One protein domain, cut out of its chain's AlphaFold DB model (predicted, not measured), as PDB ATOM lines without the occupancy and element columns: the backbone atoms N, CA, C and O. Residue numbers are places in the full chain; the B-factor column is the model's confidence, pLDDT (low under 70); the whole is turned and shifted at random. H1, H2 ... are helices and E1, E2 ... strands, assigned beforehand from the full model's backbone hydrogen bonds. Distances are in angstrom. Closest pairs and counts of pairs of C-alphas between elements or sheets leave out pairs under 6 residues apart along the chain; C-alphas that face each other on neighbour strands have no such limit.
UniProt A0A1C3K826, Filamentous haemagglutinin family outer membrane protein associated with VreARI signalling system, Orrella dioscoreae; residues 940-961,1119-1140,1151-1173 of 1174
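Overview. This is residues 940 to 961, 1119 to 1140 and 1151 to 1173 of the 1174 residues of the protein "Filamentous haemagglutinin family outer membrane protein associated with VreARI signalling system" of Orrella dioscoreae (UniProt A0A1C3K826). Little regular structure: an extended, loop-rich rod, with loop 940 to 957 and E1 towards one end and loop 1158 to 1173 at the other. Between them E2 leads into the short helix H1, after which the chain folds back along E3. The 67 printed residues hold three named strands and one helix, in the order E1, E2, H1, E3; the class is mixed, with 17 residues in named elements. The radius of gyration of the C-alphas is 18.0 A and the spans are 56 by 22 by 18 A.

Along the chain. E1, residues 958 to 960, begins at C-alpha 958 (190.863, 154.390, 105.885). E2 is residues 1122 to 1125, and H1 is residues 1127 to 1131. E3, residues 1136 to 1140, is 13.4 A long and ends at C-alpha 1140 (187.438, 141.845, 113.483).

Arrangement. E1, E2 and E3 pair with no named strand, but residues 959 to 960 pair antiparallel with 1119 to 1120. E2 and H1 meet only through their tight link. The closest C-alphas of H1 and E3, Phe 1130 and Tyr 1137, are 7.4 A apart. E2 and E3 are apart. In H1, 0 of 1 O i to N i+4 pairs and 2 of 2 O i to N i+3 pairs are within hydrogen-bond range.

Size, cuts and confidence. C-alphas 951 and 1164, the two farthest apart, are 56.8 A apart. Cuts leave gaps of 4.6 A between C-alphas 961 and 1119 and 17.9 A between C-alphas 1140 and 1151. Residues 944 to 945 and 1158 to 1173 have pLDDT under 70.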
ATOM      1  N   GLU A 940     195.186 156.793 119.833       75.38
ATOM      2  CA  GLU A 940     195.011 157.337 118.480       75.38
ATOM      3  C   GLU A 940     196.191 156.950 117.569       75.38
ATOM      4  O   GLU A 940     197.360 157.080 117.934       75.38
ATOM      5  N   VAL A 941     195.888 156.481 116.357       77.19
ATOM      6  CA  VAL A 941     196.884 156.188 115.300       77.19
ATOM      7  C   VAL A 941     197.050 157.324 114.290       77.19
ATOM      8  O   VAL A 941     197.974 157.304 113.474       77.19
ATOM      9  N   LEU A 942     196.157 158.309 114.346       78.88
ATOM     10  CA  LEU A 942     196.143 159.525 113.537       78.88
ATOM     11  C   LEU A 942     196.094 160.738 114.470       78.88
ATOM     12  O   LEU A 942     195.831 160.585 115.658       78.88
ATOM     13  N   ASP A 943     196.349 161.934 113.943       71.31
ATOM     14  CA  ASP A 943     196.227 163.158 114.739       71.31
ATOM     15  C   ASP A 943     194.777 163.440 115.148       71.31
ATOM     16  O   ASP A 943     193.827 162.976 114.506       71.31
ATOM     17  N   SER A 944     194.627 164.313 116.152       65.50
ATOM     18  CA  SER A 944     193.345 164.817 116.644       65.50
ATOM     19  C   SER A 944     192.383 165.159 115.501       65.50
ATOM     20  O   SER A 944     192.684 166.010 114.656       65.50
ATOM     21  N   GLY A 945     191.212 164.520 115.500       66.31
ATOM     22  CA  GLY A 945     190.194 164.696 114.460       66.31
ATOM     23  C   GLY A 945     190.387 163.819 113.218       66.31
ATOM     24  O   GLY A 945     189.904 164.196 112.151       66.31
ATOM     25  N   ASN A 946     191.072 162.674 113.351       82.25
ATOM     26  CA  ASN A 946     191.333 161.709 112.276       82.25
ATOM     27  C   ASN A 946     192.036 162.345 111.065       82.25
ATOM     28  O   ASN A 946     191.654 162.128 109.913       82.25
ATOM     29  N   LEU A 947     193.055 163.166 111.320       86.31
ATOM     30  CA  LEU A 947     193.829 163.822 110.269       86.31
ATOM     31  C   LEU A 947     195.081 162.999 109.938       86.31
ATOM     32  O   LEU A 947     195.889 162.693 110.816       86.31
ATOM     33  N   VAL A 948     195.268 162.664 108.661       86.56
ATOM     34  CA  VAL A 948     196.488 162.007 108.166       86.56
ATOM     35  C   VAL A 948     197.553 163.070 107.912       86.56
ATOM     36  O   VAL A 948     197.283 164.026 107.188       86.56
ATOM     37  N   ARG A 949     198.766 162.939 108.467       85.12
ATOM     38  CA  ARG A 949     199.858 163.895 108.198       85.12
ATOM     39  C   ARG A 949     200.490 163.686 106.825       85.12
ATOM     40  O   ARG A 949     200.553 162.577 106.300       85.12
ATOM     41  N   VAL A 950     201.088 164.757 106.300       85.12
ATOM     42  CA  VAL A 950     201.983 164.671 105.137       85.12
ATOM     43  C   VAL A 950     203.123 163.704 105.431       85.12
ATOM     44  O   VAL A 950     203.785 163.825 106.461       85.12
ATOM     45  N   GLY A 951     203.375 162.764 104.524       82.88
ATOM     46  CA  GLY A 951     204.481 161.818 104.670       82.88
ATOM     47  C   GLY A 951     204.228 160.669 105.658       82.88
ATOM     48  O   GLY A 951     205.055 159.763 105.735       82.88
ATOM     49  N   GLN A 952     203.111 160.670 106.395       86.81
ATOM     50  CA  GLN A 952     202.737 159.564 107.275       86.81
ATOM     51  C   GLN A 952     202.187 158.407 106.437       86.81
ATOM     52  O   GLN A 952     201.227 158.580 105.688       86.81
ATOM     53  N   ALA A 953     202.787 157.226 106.579       87.19
ATOM     54  CA  ALA A 953     202.230 155.999 106.025       87.19
ATOM     55  C   ALA A 953     201.019 155.559 106.857       87.19
ATOM     56  O   ALA A 953     201.086 155.524 108.089       87.19
ATOM     57  N   LEU A 954     199.921 155.221 106.186       88.75
ATOM     58  CA  LEU A 954     198.703 154.771 106.854       88.75
ATOM     59  C   LEU A 954     198.908 153.397 107.519       88.75
ATOM     60  O   LEU A 954     199.380 152.474 106.857       88.75
ATOM     61  N   PRO A 955     198.551 153.218 108.802       87.44
ATOM     62  CA  PRO A 955     198.727 151.935 109.490       87.44
ATOM     63  C   PRO A 955     197.646 150.904 109.138       87.44
ATOM     64  O   PRO A 955     197.844 149.710 109.344       87.44
ATOM     65  N   VAL A 956     196.505 151.369 108.633       91.00
ATOM     66  CA  VAL A 956     195.318 150.589 108.269       91.00
ATOM     67  C   VAL A 956     194.644 151.246 107.066       91.00
ATOM     68  O   VAL A 956     194.964 152.390 106.733       91.00
ATOM     69  N   ASP A 957     193.708 150.544 106.431       90.81
ATOM     70  CA  ASP A 957     192.886 151.152 105.393       90.81
ATOM     71  C   ASP A 957     191.912 152.152 106.035       90.81
ATOM     72  O   ASP A 957     191.344 151.904 107.101       90.81
ATOM     73  N   VAL A 958     191.709 153.295 105.384       89.69
ATOM     74  CA  VAL A 958     190.863 154.390 105.885       89.69
ATOM     75  C   VAL A 958     190.026 154.981 104.760       89.69
ATOM     76  O   VAL A 958     190.394 154.885 103.589       89.69
ATOM     77  N   ILE A 959     188.907 155.618 105.108       90.81
ATOM     78  CA  ILE A 959     188.012 156.260 104.140       90.81
ATOM     79  C   ILE A 959     188.164 157.774 104.234       90.81
ATOM     80  O   ILE A 959     188.064 158.334 105.323       90.81
ATOM     81  N   THR A 960     188.388 158.468 103.121       90.19
ATOM     82  CA  THR A 960     188.475 159.934 103.132       90.19
ATOM     83  C   THR A 960     187.145 160.558 103.548       90.19
ATOM     84  O   THR A 960     186.081 160.170 103.073       90.19
ATOM     85  N   ALA A 961     187.195 161.521 104.465       89.00
ATOM     86  CA  ALA A 961     186.013 162.224 104.970       89.00
ATOM     87  C   ALA A 961     185.708 163.508 104.184       89.00
ATOM     88  O   ALA A 961     184.647 164.104 104.349       89.00
ATOM     89  N   VAL A1119     190.122 161.704 107.515       88.81
ATOM     90  CA  VAL A1119     189.562 160.378 107.277       88.81
ATOM     91  C   VAL A1119     188.466 160.058 108.287       88.81
ATOM     92  O   VAL A1119     188.346 160.669 109.346       88.81
ATOM     93  N   SER A1120     187.618 159.115 107.921       84.12
ATOM     94  CA  SER A1120     186.509 158.589 108.707       84.12
ATOM     95  C   SER A1120     186.604 157.064 108.739       84.12
ATOM     96  O   SER A1120     187.412 156.469 108.017       84.12
ATOM     97  N   GLY A1121     185.798 156.425 109.587       71.81
ATOM     98  CA  GLY A1121     185.774 154.967 109.648       71.81
ATOM     99  C   GLY A1121     186.934 154.369 110.446       71.81
ATOM    100  O   GLY A1121     187.563 153.428 109.970       71.81
ATOM    101  N   LEU A1122     187.221 154.888 111.647       86.88
ATOM    102  CA  LEU A1122     188.090 154.220 112.627       86.88
ATOM    103  C   LEU A1122     187.286 153.848 113.873       86.88
ATOM    104  O   LEU A1122     186.626 154.698 114.463       86.88
ATOM    105  N   THR A1123     187.380 152.586 114.279       90.06
ATOM    106  CA  THR A1123     186.823 152.070 115.533       90.06
ATOM    107  C   THR A1123     187.938 152.005 116.565       90.06
ATOM    108  O   THR A1123     188.901 151.258 116.386       90.06
ATOM    109  N   GLN A1124     187.824 152.780 117.642       90.00
ATOM    110  CA  GLN A1124     188.807 152.791 118.725       90.00
ATOM    111  C   GLN A1124     188.341 151.899 119.878       90.00
ATOM    112  O   GLN A1124     187.195 151.989 120.310       90.00
ATOM    113  N   LEU A1125     189.233 151.040 120.374       91.94
ATOM    114  CA  LEU A1125     188.999 150.172 121.525       91.94
ATOM    115  C   LEU A1125     189.985 150.509 122.647       91.94
ATOM    116  O   LEU A1125     191.209 150.493 122.456       91.94
ATOM    117  N   ALA A1126     189.440 150.763 123.833       90.38
ATOM    118  CA  ALA A1126     190.212 150.953 125.051       90.38
ATOM    119  C   ALA A1126     190.786 149.605 125.553       90.38
ATOM    120  O   ALA A1126     190.077 148.593 125.502       90.38
ATOM    121  N   PRO A1127     192.044 149.537 126.037       89.81
ATOM    122  CA  PRO A1127     192.630 148.299 126.572       89.81
ATOM    123  C   PRO A1127     191.858 147.700 127.757       89.81
ATOM    124  O   PRO A1127     191.843 146.483 127.939       89.81
ATOM    125  N   GLU A1128     191.175 148.534 128.540       89.75
ATOM    126  CA  GLU A1128     190.369 148.137 129.698       89.75
ATOM    127  C   GLU A1128     189.194 147.233 129.302       89.75
ATOM    128  O   GLU A1128     188.742 146.411 130.101       89.75
ATOM    129  N   LEU A1129     188.752 147.295 128.039       91.38
ATOM    130  CA  LEU A1129     187.710 146.422 127.503       91.38
ATOM    131  C   LEU A1129     188.062 144.936 127.667       91.38
ATOM    132  O   LEU A1129     187.171 144.117 127.877       91.38
ATOM    133  N   PHE A1130     189.346 144.571 127.633       91.50
ATOM    134  CA  PHE A1130     189.797 143.182 127.784       91.50
ATOM    135  C   PHE A1130     189.745 142.673 129.240       91.50
ATOM    136  O   PHE A1130     190.000 141.497 129.502       91.50
ATOM    137  N   GLN A1131     189.340 143.522 130.188       90.06
ATOM    138  CA  GLN A1131     189.152 143.187 131.605       90.06
ATOM    139  C   GLN A1131     187.666 143.089 131.999       90.06
ATOM    140  O   GLN A1131     187.332 142.939 133.173       90.06
ATOM    141  N   SER A1132     186.759 143.111 131.019       90.19
ATOM    142  CA  SER A1132     185.302 143.167 131.214       90.19
ATOM    143  C   SER A1132     184.636 141.852 131.668       90.19
ATOM    144  O   SER A1132     183.417 141.801 131.848       90.19
ATOM    145  N   GLY A1133     185.399 140.779 131.913       88.50
ATOM    146  CA  GLY A1133     184.889 139.521 132.489       88.50
ATOM    147  C   GLY A1133     184.585 138.391 131.499       88.50
ATOM    148  O   GLY A1133     184.257 137.281 131.931       88.50
ATOM    149  N   PHE A1134     184.745 138.618 130.192       91.25
ATOM    150  CA  PHE A1134     184.568 137.569 129.180       91.25
ATOM    151  C   PHE A1134     185.714 136.552 129.201       91.25
ATOM    152  O   PHE A1134     186.862 136.884 129.495       91.25
ATOM    153  N   ALA A1135     185.408 135.297 128.853       87.50
ATOM    154  CA  ALA A1135     186.427 134.252 128.692       87.50
ATOM    155  C   ALA A1135     187.081 134.278 127.303       87.50
ATOM    156  O   ALA A1135     188.163 133.723 127.126       87.50
ATOM    157  N   GLN A1136     186.422 134.889 126.319       90.31
ATOM    158  CA  GLN A1136     186.904 134.961 124.947       90.31
ATOM    159  C   GLN A1136     186.578 136.326 124.342       90.31
ATOM    160  O   GLN A1136     185.445 136.795 124.441       90.31
ATOM    161  N   TYR A1137     187.562 136.912 123.663       93.25
ATOM    162  CA  TYR A1137     187.420 138.136 122.881       93.25
ATOM    163  C   TYR A1137     187.676 137.810 121.407       93.25
ATOM    164  O   TYR A1137     188.694 137.204 121.072       93.25
ATOM    165  N   GLN A1138     186.749 138.184 120.531       95.56
ATOM    166  CA  GLN A1138     186.906 138.114 119.080       95.56
ATOM    167  C   GLN A1138     186.799 139.535 118.532       95.56
ATOM    168  O   GLN A1138     185.814 140.213 118.791       95.56
ATOM    169  N   VAL A1139     187.818 140.003 117.808       95.50
ATOM    170  CA  VAL A1139     187.861 141.368 117.266       95.50
ATOM    171  C   VAL A1139     188.204 141.305 115.784       95.50
ATOM    172  O   VAL A1139     189.231 140.743 115.404       95.50
ATOM    173  N   ARG A1140     187.331 141.863 114.945       94.69
ATOM    174  CA  ARG A1140     187.438 141.845 113.483       94.69
ATOM    175  C   ARG A1140     187.233 143.252 112.923       94.69
ATOM    176  O   ARG A1140     186.149 143.808 113.059       94.69
ATOM    177  N   THR A1151     200.858 149.493 124.088       89.38
ATOM    178  CA  THR A1151     199.601 148.934 124.608       89.38
ATOM    179  C   THR A1151     199.823 147.571 125.258       89.38
ATOM    180  O   THR A1151     200.397 146.672 124.642       89.38
ATOM    181  N   GLN A1152     199.317 147.388 126.481       85.56
ATOM    182  CA  GLN A1152     199.268 146.085 127.145       85.56
ATOM    183  C   GLN A1152     197.863 145.492 127.042       85.56
ATOM    184  O   GLN A1152     196.890 146.108 127.465       85.56
ATOM    185  N   LEU A1153     197.767 144.279 126.497       86.31
ATOM    186  CA  LEU A1153     196.521 143.521 126.405       86.31
ATOM    187  C   LEU A1153     196.553 142.402 127.444       86.31
ATOM    188  O   LEU A1153     197.099 141.330 127.193       86.31
ATOM    189  N   ALA A1154     195.995 142.675 128.621       82.19
ATOM    190  CA  ALA A1154     195.848 141.695 129.689       82.19
ATOM    191  C   ALA A1154     194.377 141.285 129.788       82.19
ATOM    192  O   ALA A1154     193.552 142.018 130.334       82.19
ATOM    193  N   ALA A1155     194.045 140.118 129.234       80.00
ATOM    194  CA  ALA A1155     192.711 139.560 129.382       80.00
ATOM    195  C   ALA A1155     192.550 139.007 130.803       80.00
ATOM    196  O   ALA A1155     193.152 137.993 131.154       80.00
ATOM    197  N   THR A1156     191.739 139.666 131.630       78.19
ATOM    198  CA  THR A1156     191.455 139.197 132.994       78.19
ATOM    199  C   THR A1156     190.011 138.756 133.121       78.19
ATOM    200  O   THR A1156     189.107 139.402 132.587       78.19
ATOM    201  N   ARG A1157     189.783 137.695 133.901       71.38
ATOM    202  CA  ARG A1157     188.442 137.222 134.250       71.38
ATOM    203  C   ARG A1157     188.159 137.514 135.727       71.38
ATOM    204  O   ARG A1157     188.373 136.625 136.555       71.38
ATOM    205  N   PRO A1158     187.712 138.731 136.087       66.06
ATOM    206  CA  PRO A1158     187.217 139.001 137.432       66.06
ATOM    207  C   PRO A1158     186.071 138.037 137.764       66.06
ATOM    208  O   PRO A1158     185.067 137.963 137.051       66.06
ATOM    209  N   VAL A1159     186.254 137.261 138.833       64.69
ATOM    210  CA  VAL A1159     185.292 136.251 139.293       64.69
ATOM    211  C   VAL A1159     184.541 136.810 140.494       64.69
ATOM    212  O   VAL A1159     185.141 137.416 141.383       64.69
ATOM    213  N   TRP A1160     183.231 136.589 140.555       56.88
ATOM    214  CA  TRP A1160     182.445 136.984 141.723       56.88
ATOM    215  C   TRP A1160     182.765 136.068 142.921       56.88
ATOM    216  O   TRP A1160     182.507 134.865 142.862       56.88
ATOM    217  N   GLN A1161     183.321 136.617 144.011       52.47
ATOM    218  CA  GLN A1161     183.492 135.909 145.288       52.47
ATOM    219  C   GLN A1161     182.450 136.394 146.303       52.47
ATOM    220  O   GLN A1161     182.347 137.582 146.593       52.47
ATOM    221  N   GLY A1162     181.657 135.463 146.839       47.03
ATOM    222  CA  GLY A1162     180.600 135.760 147.805       47.03
ATOM    223  C   GLY A1162     181.151 136.259 149.144       47.03
ATOM    224  O   GLY A1162     181.506 135.456 150.003       47.03
ATOM    225  N   GLY A1163     181.175 137.580 149.328       36.88
ATOM    226  CA  GLY A1163     181.480 138.289 150.573       36.88
ATOM    227  C   GLY A1163     180.947 139.725 150.505       36.88
ATOM    228  O   GLY A1163     180.826 140.282 149.418       36.88
ATOM    229  N   GLN A1164     180.533 140.294 151.643       37.34
ATOM    230  CA  GLN A1164     179.853 141.595 151.714       37.34
ATOM    231  C   GLN A1164     180.605 142.716 150.974       37.34
ATOM    232  O   GLN A1164     181.795 142.899 151.190       37.34
ATOM    233  N   ALA A1165     179.854 143.480 150.172       35.47
ATOM    234  CA  ALA A1165     180.243 144.723 149.503       35.47
ATOM    235  C   ALA A1165     181.531 144.672 148.645       35.47
ATOM    236  O   ALA A1165     182.598 145.084 149.070       35.47
ATOM    237  N   GLY A1166     181.367 144.314 147.368       33.28
ATOM    238  CA  GLY A1166     181.892 145.155 146.285       33.28
ATOM    239  C   GLY A1166     183.388 145.149 145.956       33.28
ATOM    240  O   GLY A1166     183.812 146.103 145.316       33.28
ATOM    241  N   GLU A1167     184.174 144.122 146.288       32.34
ATOM    242  CA  GLU A1167     185.548 144.004 145.759       32.34
ATOM    243  C   GLU A1167     185.715 142.782 144.843       32.34
ATOM    244  O   GLU A1167     185.508 141.634 145.240       32.34
ATOM    245  N   ALA A1168     186.068 143.047 143.580       34.22
ATOM    246  CA  ALA A1168     186.447 142.042 142.593       34.22
ATOM    247  C   ALA A1168     187.914 141.639 142.803       34.22
ATOM    248  O   ALA A1168     188.782 142.501 142.910       34.22
ATOM    249  N   VAL A1169     188.202 140.335 142.822       40.00
ATOM    250  CA  VAL A1169     189.578 139.814 142.869       40.00
ATOM    251  C   VAL A1169     189.952 139.283 141.488       40.00
ATOM    252  O   VAL A1169     189.260 138.436 140.917       40.00
ATOM    253  N   THR A1170     191.048 139.797 140.942       37.12
ATOM    254  CA  THR A1170     191.611 139.436 139.640       37.12
ATOM    255  C   THR A1170     192.297 138.068 139.704       37.12
ATOM    256  O   THR A1170     193.188 137.847 140.521       37.12
ATOM    257  N   GLN A1171     191.907 137.140 138.825       36.00
ATOM    258  CA  GLN A1171     192.744 135.994 138.455       36.00
ATOM    259  C   GLN A1171     193.408 136.302 137.110       36.00
ATOM    260  O   GLN A1171     192.722 136.416 136.093       36.00
ATOM    261  N   GLU A1172     194.732 136.448 137.117       26.67
ATOM    262  CA  GLU A1172     195.552 136.520 135.906       26.67
ATOM    263  C   GLU A1172     195.750 135.106 135.340       26.67
ATOM    264  O   GLU A1172     196.131 134.187 136.069       26.67
ATOM    265  N   PHE A1173     195.490 134.923 134.045       28.38
ATOM    266  CA  PHE A1173     195.888 133.730 133.299       28.38
ATOM    267  C   PHE A1173     196.925 134.146 132.251       28.38
ATOM    268  O   PHE A1173     196.698 135.103 131.512       28.38
TER     269      PHE A1173